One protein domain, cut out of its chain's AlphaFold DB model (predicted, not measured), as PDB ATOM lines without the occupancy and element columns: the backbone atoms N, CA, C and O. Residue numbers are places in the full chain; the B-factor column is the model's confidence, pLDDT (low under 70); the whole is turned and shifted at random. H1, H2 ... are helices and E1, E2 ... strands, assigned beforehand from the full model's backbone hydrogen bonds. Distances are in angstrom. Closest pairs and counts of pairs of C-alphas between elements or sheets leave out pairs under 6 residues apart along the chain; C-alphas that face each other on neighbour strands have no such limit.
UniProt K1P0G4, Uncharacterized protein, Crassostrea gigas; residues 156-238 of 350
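AT A GLANCE: This is residues 156 to 238 of the 350 residues of an uncharacterized protein of Crassostrea gigas (UniProt K1P0G4). Little regular structure is present: a small strand hairpin, E1 with E2, sits in the middle, with a second, E3 with E4, on one side and short helices H1 and H2 on the other. The printed part has 83 residues, 32 of them in three named helices, then four named strands, class mixed, both sheets antiparallel. It is compact, radius of gyration of the C-alphas 12.3 A, spans 34 by 27 by 25 A.

IN THESE COORDINATES: H1, residues 156 to 164, begins at C-alpha 156 (186.134, 138.880, 147.696) and measures 12.1 A. H2 is 170 to 174, H3 177 to 182, E1 188 to 190, E2 207 to 209, E3 222 to 224. E4, 231 to 233, ends at C-alpha 233 (172.301, 147.796, 165.515).

HOW THE PARTS SIT: H1 and H2 touch, closest C-alphas Leu 162 and Ala 170, 5.0 A. H2 and H3 are close but not clearly touching, closest C-alphas Tyr 173 and Tyr 179, 7.0 A. In H1, H2 and H3 every O i to N i+4 pair is within hydrogen-bond range. Within that range across the hairpins are N 189 and O 208, 2.9 A, for E1 and E2, and N 231 and O 224, 2.8 A, for E3 and E4. The closest C-alphas of E1 and E3, Cys 189 and Cys 223, are 5.4 A apart.

THE WHOLE: The farthest C-alphas, Thr 201 and Trp 236, are 36.2 A apart. The printed part has no cut. Links E1 to E2 and E2 to E3 are long. Confidence is low in 29 residues, among them 193 to 205.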
ATOM      1  N   SER A 156     184.714 138.659 147.999       72.81
ATOM      2  CA  SER A 156     186.134 138.880 147.696       72.81
ATOM      3  C   SER A 156     186.555 140.333 147.924       72.81
ATOM      4  O   SER A 156     187.635 140.584 148.465       72.81
ATOM      5  N   SER A 157     185.686 141.290 147.585       75.31
ATOM      6  CA  SER A 157     185.927 142.718 147.813       75.31
ATOM      7  C   SER A 157     185.941 143.056 149.303       75.31
ATOM      8  O   SER A 157     186.829 143.775 149.753       75.31
ATOM      9  N   ILE A 158     185.043 142.450 150.088       77.44
ATOM     10  CA  ILE A 158     184.982 142.619 151.545       77.44
ATOM     11  C   ILE A 158     186.237 142.040 152.193       77.44
ATOM     12  O   ILE A 158     186.890 142.734 152.963       77.44
ATOM     13  N   ARG A 159     186.647 140.815 151.832       78.38
ATOM     14  CA  ARG A 159     187.903 140.222 152.329       78.38
ATOM     15  C   ARG A 159     189.114 141.078 151.991       78.38
ATOM     16  O   ARG A 159     189.974 141.258 152.845       78.38
ATOM     17  N   SER A 160     189.165 141.615 150.775       77.38
ATOM     18  CA  SER A 160     190.253 142.490 150.332       77.38
ATOM     19  C   SER A 160     190.264 143.807 151.104       77.38
ATOM     20  O   SER A 160     191.315 144.243 151.552       77.38
ATOM     21  N   ALA A 161     189.105 144.414 151.344       75.56
ATOM     22  CA  ALA A 161     188.991 145.642 152.126       75.56
ATOM     23  C   ALA A 161     189.327 145.438 153.610       75.56
ATOM     24  O   ALA A 161     189.951 146.288 154.244       75.56
ATOM     25  N   LEU A 162     188.974 144.271 154.144       77.75
ATOM     26  CA  LEU A 162     189.313 143.831 155.493       77.75
ATOM     27  C   LEU A 162     190.826 143.542 155.596       77.75
ATOM     28  O   LEU A 162     191.451 143.899 156.591       77.75
ATOM     29  N   LEU A 163     191.429 142.989 154.530       79.44
ATOM     30  CA  LEU A 163     192.880 142.827 154.328       79.44
ATOM     31  C   LEU A 163     193.639 144.139 154.309       79.44
ATOM     32  O   LEU A 163     194.628 144.267 155.028       79.44
ATOM     33  N   LEU A 164     193.159 145.081 153.512       76.31
ATOM     34  CA  LEU A 164     193.823 146.344 153.228       76.31
ATOM     35  C   LEU A 164     193.518 147.429 154.270       76.31
ATOM     36  O   LEU A 164     194.142 148.483 154.237       76.31
ATOM     37  N   GLY A 165     192.575 147.195 155.190       73.50
ATOM     38  CA  GLY A 165     192.200 148.174 156.213       73.50
ATOM     39  C   GLY A 165     191.499 149.414 155.649       73.50
ATOM     40  O   GLY A 165     191.539 150.474 156.263       73.50
ATOM     41  N   THR A 166     190.866 149.303 154.478       73.19
ATOM     42  CA  THR A 166     190.263 150.438 153.749       73.19
ATOM     43  C   THR A 166     188.867 150.813 154.247       73.19
ATOM     44  O   THR A 166     188.234 151.706 153.694       73.19
ATOM     45  N   VAL A 167     188.364 150.111 155.263       76.81
ATOM     46  CA  VAL A 167     187.050 150.317 155.881       76.81
ATOM     47  C   VAL A 167     187.266 150.587 157.363       76.81
ATOM     48  O   VAL A 167     188.083 149.922 158.010       76.81
ATOM     49  N   TYR A 168     186.537 151.556 157.907       77.19
ATOM     50  CA  TYR A 168     186.647 151.907 159.316       77.19
ATOM     51  C   TYR A 168     186.273 150.703 160.195       77.19
ATOM     52  O   TYR A 168     185.248 150.061 159.980       77.19
ATOM     53  N   GLY A 169     187.129 150.349 161.156       75.94
ATOM     54  CA  GLY A 169     186.930 149.172 162.013       75.94
ATOM     55  C   GLY A 169     187.434 147.838 161.439       75.94
ATOM     56  O   GLY A 169     187.352 146.827 162.129       75.94
ATOM     57  N   ALA A 170     188.024 147.800 160.236       79.62
ATOM     58  CA  ALA A 170     188.540 146.563 159.627       79.62
ATOM     59  C   ALA A 170     189.616 145.858 160.469       79.62
ATOM     60  O   ALA A 170     189.557 144.646 160.659       79.62
ATOM     61  N   SER A 171     190.587 146.602 161.002       76.31
ATOM     62  CA  SER A 171     191.631 146.045 161.873       76.31
ATOM     63  C   SER A 171     191.058 145.491 163.179       76.31
ATOM     64  O   SER A 171     191.456 144.413 163.612       76.31
ATOM     65  N   ARG A 172     190.082 146.190 163.768       75.19
ATOM     66  CA  ARG A 172     189.407 145.786 165.010       75.19
ATOM     67  C   ARG A 172     188.515 144.567 164.814       75.19
ATOM     68  O   ARG A 172     188.444 143.708 165.681       75.19
ATOM     69  N   TYR A 173     187.849 144.465 163.669       75.44
ATOM     70  CA  TYR A 173     187.037 143.296 163.352       75.44
ATOM     71  C   TYR A 173     187.897 142.025 163.259       75.44
ATOM     72  O   TYR A 173     187.487 140.959 163.706       75.44
ATOM     73  N   ARG A 174     189.133 142.147 162.756       76.19
ATOM     74  CA  ARG A 174     190.085 141.026 162.665       76.19
ATOM     75  C   ARG A 174     190.569 140.504 163.994       76.19
ATOM     76  O   ARG A 174     190.825 139.313 164.109       76.19
ATOM     77  N   SER A 175     190.755 141.401 164.954       74.94
ATOM     78  CA  SER A 175     191.262 141.042 166.272       74.94
ATOM     79  C   SER A 175     190.192 140.407 167.163       74.94
ATOM     80  O   SER A 175     190.518 139.966 168.259       74.94
ATOM     81  N   ARG A 176     188.925 140.339 166.727       74.69
ATOM     82  CA  ARG A 176     187.841 139.726 167.504       74.69
ATOM     83  C   ARG A 176     187.816 138.205 167.348       74.69
ATOM     84  O   ARG A 176     187.895 137.675 166.240       74.69
ATOM     85  N   ALA A 177     187.613 137.511 168.469       61.72
ATOM     86  CA  ALA A 177     187.629 136.051 168.559       61.72
ATOM     87  C   ALA A 177     186.619 135.364 167.619       61.72
ATOM     88  O   ALA A 177     186.935 134.333 167.031       61.72
ATOM     89  N   ARG A 178     185.435 135.957 167.399       64.50
ATOM     90  CA  ARG A 178     184.413 135.387 166.498       64.50
ATOM     91  C   ARG A 178     184.829 135.365 165.027       64.50
ATOM     92  O   ARG A 178     184.532 134.399 164.335       64.50
ATOM     93  N   TYR A 179     185.536 136.388 164.538       68.69
ATOM     94  CA  TYR A 179     186.033 136.374 163.156       68.69
ATOM     95  C   TYR A 179     187.037 135.236 162.940       68.69
ATOM     96  O   TYR A 179     187.050 134.607 161.883       68.69
ATOM     97  N   ILE A 180     187.843 134.956 163.965       67.12
ATOM     98  CA  ILE A 180     188.830 133.876 163.969       67.12
ATOM     99  C   ILE A 180     188.137 132.504 164.034       67.12
ATOM    100  O   ILE A 180     188.604 131.569 163.390       67.12
ATOM    101  N   ALA A 181     187.024 132.393 164.768       67.69
ATOM    102  CA  ALA A 181     186.279 131.147 164.938       67.69
ATOM    103  C   ALA A 181     185.415 130.773 163.718       67.69
ATOM    104  O   ALA A 181     185.502 129.646 163.237       67.69
ATOM    105  N   ASP A 182     184.623 131.713 163.192       70.12
ATOM    106  CA  ASP A 182     183.586 131.402 162.195       70.12
ATOM    107  C   ASP A 182     183.960 131.832 160.768       70.12
ATOM    108  O   ASP A 182     183.323 131.425 159.796       70.12
ATOM    109  N   GLY A 183     184.967 132.700 160.607       67.88
ATOM    110  CA  GLY A 183     185.365 133.240 159.301       67.88
ATOM    111  C   GLY A 183     184.249 134.002 158.568       67.88
ATOM    112  O   GLY A 183     184.376 134.283 157.370       67.88
ATOM    113  N   THR A 184     183.154 134.330 159.262       71.81
ATOM    114  CA  THR A 184     182.007 135.050 158.710       71.81
ATOM    115  C   THR A 184     182.443 136.436 158.273       71.81
ATOM    116  O   THR A 184     183.111 137.155 159.018       71.81
ATOM    117  N   LEU A 185     182.076 136.814 157.051       75.88
ATOM    118  CA  LEU A 185     182.386 138.142 156.549       75.88
ATOM    119  C   LEU A 185     181.443 139.162 157.201       75.88
ATOM    120  O   LEU A 185     180.238 138.909 157.251       75.88
ATOM    121  N   PRO A 186     181.964 140.310 157.663       76.12
ATOM    122  CA  PRO A 186     181.127 141.373 158.190       76.12
ATOM    123  C   PRO A 186     180.303 142.028 157.088       76.12
ATOM    124  O   PRO A 186     180.755 142.173 155.947       76.12
ATOM    125  N   GLU A 187     179.114 142.484 157.465       80.06
ATOM    126  CA  GLU A 187     178.314 143.395 156.654       80.06
ATOM    127  C   GLU A 187     179.009 144.768 156.606       80.06
ATOM    128  O   GLU A 187     179.462 145.279 157.633       80.06
ATOM    129  N   VAL A 188     179.146 145.345 155.408       81.38
ATOM    130  CA  VAL A 188     179.723 146.687 155.225       81.38
ATOM    131  C   VAL A 188     178.606 147.712 155.364       81.38
ATOM    132  O   VAL A 188     177.676 147.706 154.557       81.38
ATOM    133  N   CYS A 189     178.736 148.618 156.328       83.75
ATOM    134  CA  CYS A 189     177.797 149.711 156.537       83.75
ATOM    135  C   CYS A 189     178.315 151.025 155.935       83.75
ATOM    136  O   CYS A 189     179.525 151.223 155.792       83.75
ATOM    137  N   TYR A 190     177.392 151.929 155.605       81.50
ATOM    138  CA  TYR A 190     177.641 153.193 154.915       81.50
ATOM    139  C   TYR A 190     177.064 154.378 155.692       81.50
ATOM    140  O   TYR A 190     175.851 154.516 155.844       81.50
ATOM    141  N   ASN A 191     177.938 155.258 156.162       78.88
ATOM    142  CA  ASN A 191     177.578 156.502 156.813       78.88
ATOM    143  C   ASN A 191     178.550 157.610 156.406       78.88
ATOM    144  O   ASN A 191     179.768 157.503 156.575       78.88
ATOM    145  N   ASP A 192     177.986 158.692 155.881       75.50
ATOM    146  CA  ASP A 192     178.706 159.819 155.301       75.50
ATOM    147  C   ASP A 192     179.517 160.591 156.347       75.50
ATOM    148  O   ASP A 192     180.495 161.259 156.001       75.50
ATOM    149  N   SER A 193     179.202 160.434 157.638       69.06
ATOM    150  CA  SER A 193     180.023 160.963 158.735       69.06
ATOM    151  C   SER A 193     181.450 160.401 158.736       69.06
ATOM    152  O   SER A 193     182.383 161.104 159.123       69.06
ATOM    153  N   TYR A 194     181.660 159.186 158.212       65.56
ATOM    154  CA  TYR A 194     182.983 158.563 158.082       65.56
ATOM    155  C   TYR A 194     183.645 158.829 156.719       65.56
ATOM    156  O   TYR A 194     184.702 158.268 156.414       65.56
ATOM    157  N   ASN A 195     183.057 159.680 155.869       62.53
ATOM    158  CA  ASN A 195     183.632 160.039 154.568       62.53
ATOM    159  C   ASN A 195     184.928 160.862 154.718       62.53
ATOM    160  O   ASN A 195     185.830 160.808 153.878       62.53
ATOM    161  N   ARG A 196     185.078 161.549 155.855       55.25
ATOM    162  CA  ARG A 196     186.251 162.354 156.187       55.25
ATOM    163  C   ARG A 196     186.942 161.772 157.417       55.25
ATOM    164  O   ARG A 196     186.441 161.887 158.527       55.25
ATOM    165  N   SER A 197     188.102 161.142 157.229       55.84
ATOM    166  CA  SER A 197     188.937 160.758 158.370       55.84
ATOM    167  C   SER A 197     189.394 161.990 159.142       55.84
ATOM    168  O   SER A 197     189.804 162.996 158.559       55.84
ATOM    169  N   THR A 198     189.402 161.832 160.461       54.09
ATOM    170  CA  THR A 198     189.910 162.731 161.498       54.09
ATOM    171  C   THR A 198     191.352 163.212 161.283       54.09
ATOM    172  O   THR A 198     191.743 164.169 161.932       54.09
ATOM    173  N   ASN A 199     192.130 162.612 160.367       52.94
ATOM    174  CA  ASN A 199     193.542 162.955 160.134       52.94
ATOM    175  C   ASN A 199     193.937 163.127 158.648       52.94
ATOM    176  O   ASN A 199     195.110 162.992 158.302       52.94
ATOM    177  N   GLY A 200     192.981 163.393 157.744       51.12
ATOM    178  CA  GLY A 200     193.251 163.893 156.377       51.12
ATOM    179  C   GLY A 200     194.009 162.968 155.408       51.12
ATOM    180  O   GLY A 200     194.238 163.350 154.266       51.12
ATOM    181  N   THR A 201     194.384 161.760 155.827       53.44
ATOM    182  CA  THR A 201     195.285 160.864 155.076       53.44
ATOM    183  C   THR A 201     194.617 159.580 154.586       53.44
ATOM    184  O   THR A 201     195.124 158.949 153.664       53.44
ATOM    185  N   VAL A 202     193.459 159.199 155.140       55.22
ATOM    186  CA  VAL A 202     192.738 157.972 154.756       55.22
ATOM    187  C   VAL A 202     191.252 158.279 154.609       55.22
ATOM    188  O   VAL A 202     190.559 158.455 155.599       55.22
ATOM    189  N   SER A 203     190.724 158.364 153.390       58.97
ATOM    190  CA  SER A 203     189.267 158.410 153.208       58.97
ATOM    191  C   SER A 203     188.715 156.991 153.313       58.97
ATOM    192  O   SER A 203     189.022 156.145 152.476       58.97
ATOM    193  N   TYR A 204     187.881 156.735 154.325       65.25
ATOM    194  CA  TYR A 204     187.116 155.488 154.427       65.25
ATOM    195  C   TYR A 204     185.878 155.498 153.515       65.25
ATOM    196  O   TYR A 204     185.106 154.545 153.534       65.25
ATOM    197  N   GLN A 205     185.677 156.560 152.716       67.31
ATOM    198  CA  GLN A 205     184.553 156.725 151.784       67.31
ATOM    199  C   GLN A 205     183.179 156.458 152.434       67.31
ATOM    200  O   GLN A 205     182.280 155.913 151.798       67.31
ATOM    201  N   GLY A 206     183.040 156.764 153.729       71.88
ATOM    202  CA  GLY A 206     181.818 156.526 154.495       71.88
ATOM    203  C   GLY A 206     181.582 155.066 154.889       71.88
ATOM    204  O   GLY A 206     180.505 154.731 155.355       71.88
ATOM    205  N   ARG A 207     182.553 154.165 154.711       80.88
ATOM    206  CA  ARG A 207     182.391 152.727 154.965       80.88
ATOM    207  C   ARG A 207     182.892 152.352 156.354       80.88
ATOM    208  O   ARG A 207     184.026 152.681 156.713       80.88
ATOM    209  N   PHE A 208     182.103 151.577 157.090       83.88
ATOM    210  CA  PHE A 208     182.480 151.065 158.405       83.88
ATOM    211  C   PHE A 208     181.996 149.630 158.641       83.88
ATOM    212  O   PHE A 208     181.046 149.162 158.013       83.88
ATOM    213  N   PHE A 209     182.671 148.931 159.553       84.81
ATOM    214  CA  PHE A 209     182.283 147.613 160.038       84.81
ATOM    215  C   PHE A 209     181.725 147.692 161.453       84.81
ATOM    216  O   PHE A 209     182.250 148.406 162.309       84.81
ATOM    217  N   CYS A 210     180.678 146.909 161.691       80.81
ATOM    218  CA  CYS A 210     180.088 146.747 163.004       80.81
ATOM    219  C   CYS A 210     180.738 145.595 163.775       80.81
ATOM    220  O   CYS A 210     181.003 144.539 163.188       80.81
ATOM    221  N   PRO A 211     180.931 145.741 165.095       75.69
ATOM    222  CA  PRO A 211     180.790 146.962 165.914       75.69
ATOM    223  C   PRO A 211     181.994 147.928 165.801       75.69
ATOM    224  O   PRO A 211     183.130 147.488 165.620       75.69
ATOM    225  N   LEU A 212     181.758 149.243 165.952       73.00
ATOM    226  CA  LEU A 212     182.803 150.273 165.772       73.00
ATOM    227  C   LEU A 212     183.786 150.359 166.945       73.00
ATOM    228  O   LEU A 212     184.993 150.520 166.734       73.00
ATOM    229  N   ASP A 213     183.276 150.260 168.171       70.62
ATOM    230  CA  ASP A 213     184.059 150.462 169.388       70.62
ATOM    231  C   ASP A 213     184.232 149.178 170.194       70.62
ATOM    232  O   ASP A 213     183.416 148.258 170.142       70.62
ATOM    233  N   GLU A 214     185.323 149.110 170.957       63.66
ATOM    234  CA  GLU A 214     185.591 148.006 171.892       63.66
ATOM    235  C   GLU A 214     184.534 147.929 172.997       63.66
ATOM    236  O   GLU A 214     184.231 146.846 173.483       63.66
ATOM    237  N   ASN A 215     183.916 149.066 173.324       63.69
ATOM    238  CA  ASN A 215     182.834 149.146 174.299       63.69
ATOM    239  C   ASN A 215     181.463 148.724 173.730       63.69
ATOM    240  O   ASN A 215     180.503 148.575 174.480       63.69
ATOM    241  N   MET A 216     181.342 148.548 172.407       68.88
ATOM    242  CA  MET A 216     180.115 148.030 171.802       68.88
ATOM    243  C   MET A 216     180.098 146.504 171.890       68.88
ATOM    244  O   MET A 216     181.060 145.832 171.487       68.88
ATOM    245  N   SER A 217     178.981 145.963 172.387       69.69
ATOM    246  CA  SER A 217     178.793 144.518 172.488       69.69
ATOM    247  C   SER A 217     178.913 143.861 171.111       69.69
ATOM    248  O   SER A 217     178.602 144.446 170.070       69.69
ATOM    249  N   GLU A 218     179.386 142.619 171.094       70.31
ATOM    250  CA  GLU A 218     179.599 141.846 169.865       70.31
ATOM    251  C   GLU A 218     178.304 141.561 169.076       70.31
ATOM    252  O   GLU A 218     178.354 141.035 167.963       70.31
ATOM    253  N   ASP A 219     177.148 141.906 169.642       73.50
ATOM    254  CA  ASP A 219     175.831 141.676 169.051       73.50
ATOM    255  C   ASP A 219     175.391 142.816 168.122       73.50
ATOM    256  O   ASP A 219     174.493 142.624 167.295       73.50
ATOM    257  N   TYR A 220     176.059 143.974 168.190       77.44
ATOM    258  CA  TYR A 220     175.914 145.074 167.237       77.44
ATOM    259  C   TYR A 220     176.657 144.737 165.947       77.44
ATOM    260  O   TYR A 220     177.783 145.181 165.735       77.44
ATOM    261  N   ARG A 221     176.044 143.908 165.101       76.56
ATOM    262  CA  ARG A 221     176.666 143.382 163.873       76.56
ATOM    263  C   ARG A 221     175.957 143.770 162.583       76.56
ATOM    264  O   ARG A 221     176.439 143.411 161.515       76.56
ATOM    265  N   TYR A 222     174.824 144.455 162.678       80.56
ATOM    266  CA  TYR A 222     174.014 144.792 161.517       80.56
ATOM    267  C   TYR A 222     174.028 146.285 161.239       80.56
ATOM    268  O   TYR A 222     174.109 147.094 162.163       80.56
ATOM    269  N   CYS A 223     173.871 146.629 159.965       84.56
ATOM    270  CA  CYS A 223     173.642 147.999 159.534       84.56
ATOM    271  C   CYS A 223     172.144 148.323 159.640       84.56
ATOM    272  O   CYS A 223     171.312 147.635 159.041       84.56
ATOM    273  N   CYS A 224     171.795 149.366 160.390       81.31
ATOM    274  CA  CYS A 224     170.450 149.939 160.432       81.31
ATOM    275  C   CYS A 224     170.481 151.406 160.002       81.31
ATOM    276  O   CYS A 224     171.496 152.073 160.172       81.31
ATOM    277  N   GLY A 225     169.365 151.915 159.478       80.56
ATOM    278  CA  GLY A 225     169.234 153.300 159.017       80.56
ATOM    279  C   GLY A 225     169.266 153.448 157.495       80.56
ATOM    280  O   GLY A 225     169.447 152.478 156.758       80.56
ATOM    281  N   GLU A 226     169.048 154.678 157.037       74.19
ATOM    282  CA  GLU A 226     169.046 155.029 155.616       74.19
ATOM    283  C   GLU A 226     170.468 155.086 155.042       74.19
ATOM    284  O   GLU A 226     171.460 155.214 155.766       74.19
ATOM    285  N   GLU A 227     170.580 154.962 153.719       69.31
ATOM    286  CA  GLU A 227     171.862 155.035 153.017       69.31
ATOM    287  C   GLU A 227     172.532 156.397 153.273       69.31
ATOM    288  O   GLU A 227     171.926 157.439 153.048       69.31
ATOM    289  N   GLY A 228     173.771 156.390 153.784       68.06
ATOM    290  CA  GLY A 228     174.497 157.608 154.175       68.06
ATOM    291  C   GLY A 228     174.362 157.985 155.657       68.06
ATOM    292  O   GLY A 228     175.159 158.776 156.157       68.06
ATOM    293  N   GLN A 229     173.451 157.354 156.406       78.69
ATOM    294  CA  GLN A 229     173.283 157.547 157.857       78.69
ATOM    295  C   GLN A 229     173.170 156.217 158.617       78.69
ATOM    296  O   GLN A 229     172.500 156.126 159.646       78.69
ATOM    297  N   GLN A 230     173.822 155.161 158.124       82.81
ATOM    298  CA  GLN A 230     173.729 153.863 158.781       82.81
ATOM    299  C   GLN A 230     174.454 153.865 160.135       82.81
ATOM    300  O   GLN A 230     175.486 154.516 160.320       82.81
ATOM    301  N   TYR A 231     173.937 153.096 161.083       82.19
ATOM    302  CA  TYR A 231     174.511 152.867 162.404       82.19
ATOM    303  C   TYR A 231     174.514 151.371 162.727       82.19
ATOM    304  O   TYR A 231     173.778 150.589 162.119       82.19
ATOM    305  N   CYS A 232     175.352 150.962 163.681       83.12
ATOM    306  CA  CYS A 232     175.351 149.577 164.138       83.12
ATOM    307  C   CYS A 232     174.175 149.306 165.054       83.12
ATOM    308  O   CYS A 232     173.974 150.008 166.044       83.12
ATOM    309  N   CYS A 233     173.453 148.238 164.757       81.62
ATOM    310  CA  CYS A 233     172.301 147.796 165.515       81.62
ATOM    311  C   CYS A 233     172.419 146.310 165.856       81.62
ATOM    312  O   CYS A 233     173.134 145.542 165.192       81.62
ATOM    313  N   THR A 234     171.725 145.903 166.916       81.62
ATOM    314  CA  THR A 234     171.623 144.487 167.261       81.62
ATOM    315  C   THR A 234     170.599 143.788 166.368       81.62
ATOM    316  O   THR A 234     169.812 144.425 165.669       81.62
ATOM    317  N   PHE A 235     170.586 142.452 166.386       68.50
ATOM    318  CA  PHE A 235     169.556 141.673 165.680       68.50
ATOM    319  C   PHE A 235     168.133 142.105 166.059       68.50
ATOM    320  O   PHE A 235     167.227 142.080 165.227       68.50
ATOM    321  N   TRP A 236     167.964 142.502 167.318       61.69
ATOM    322  CA  TRP A 236     166.685 142.849 167.914       61.69
ATOM    323  C   TRP A 236     166.200 144.240 167.512       61.69
ATOM    324  O   TRP A 236     165.001 144.466 167.495       61.69
ATOM    325  N   ASP A 237     167.093 145.141 167.107       62.78
ATOM    326  CA  ASP A 237     166.739 146.522 166.759       62.78
ATOM    327  C   ASP A 237     166.186 146.671 165.332       62.78
ATOM    328  O   ASP A 237     165.696 147.737 164.957       62.78
ATOM    329  N   LYS A 238     166.230 145.613 164.510       58.03
ATOM    330  CA  LYS A 238     165.589 145.622 163.190       58.03
ATOM    331  C   LYS A 238     164.072 145.457 163.366       58.03
ATOM    332  O   LYS A 238     163.631 144.353 163.710       58.03
TER     333      LYS A 238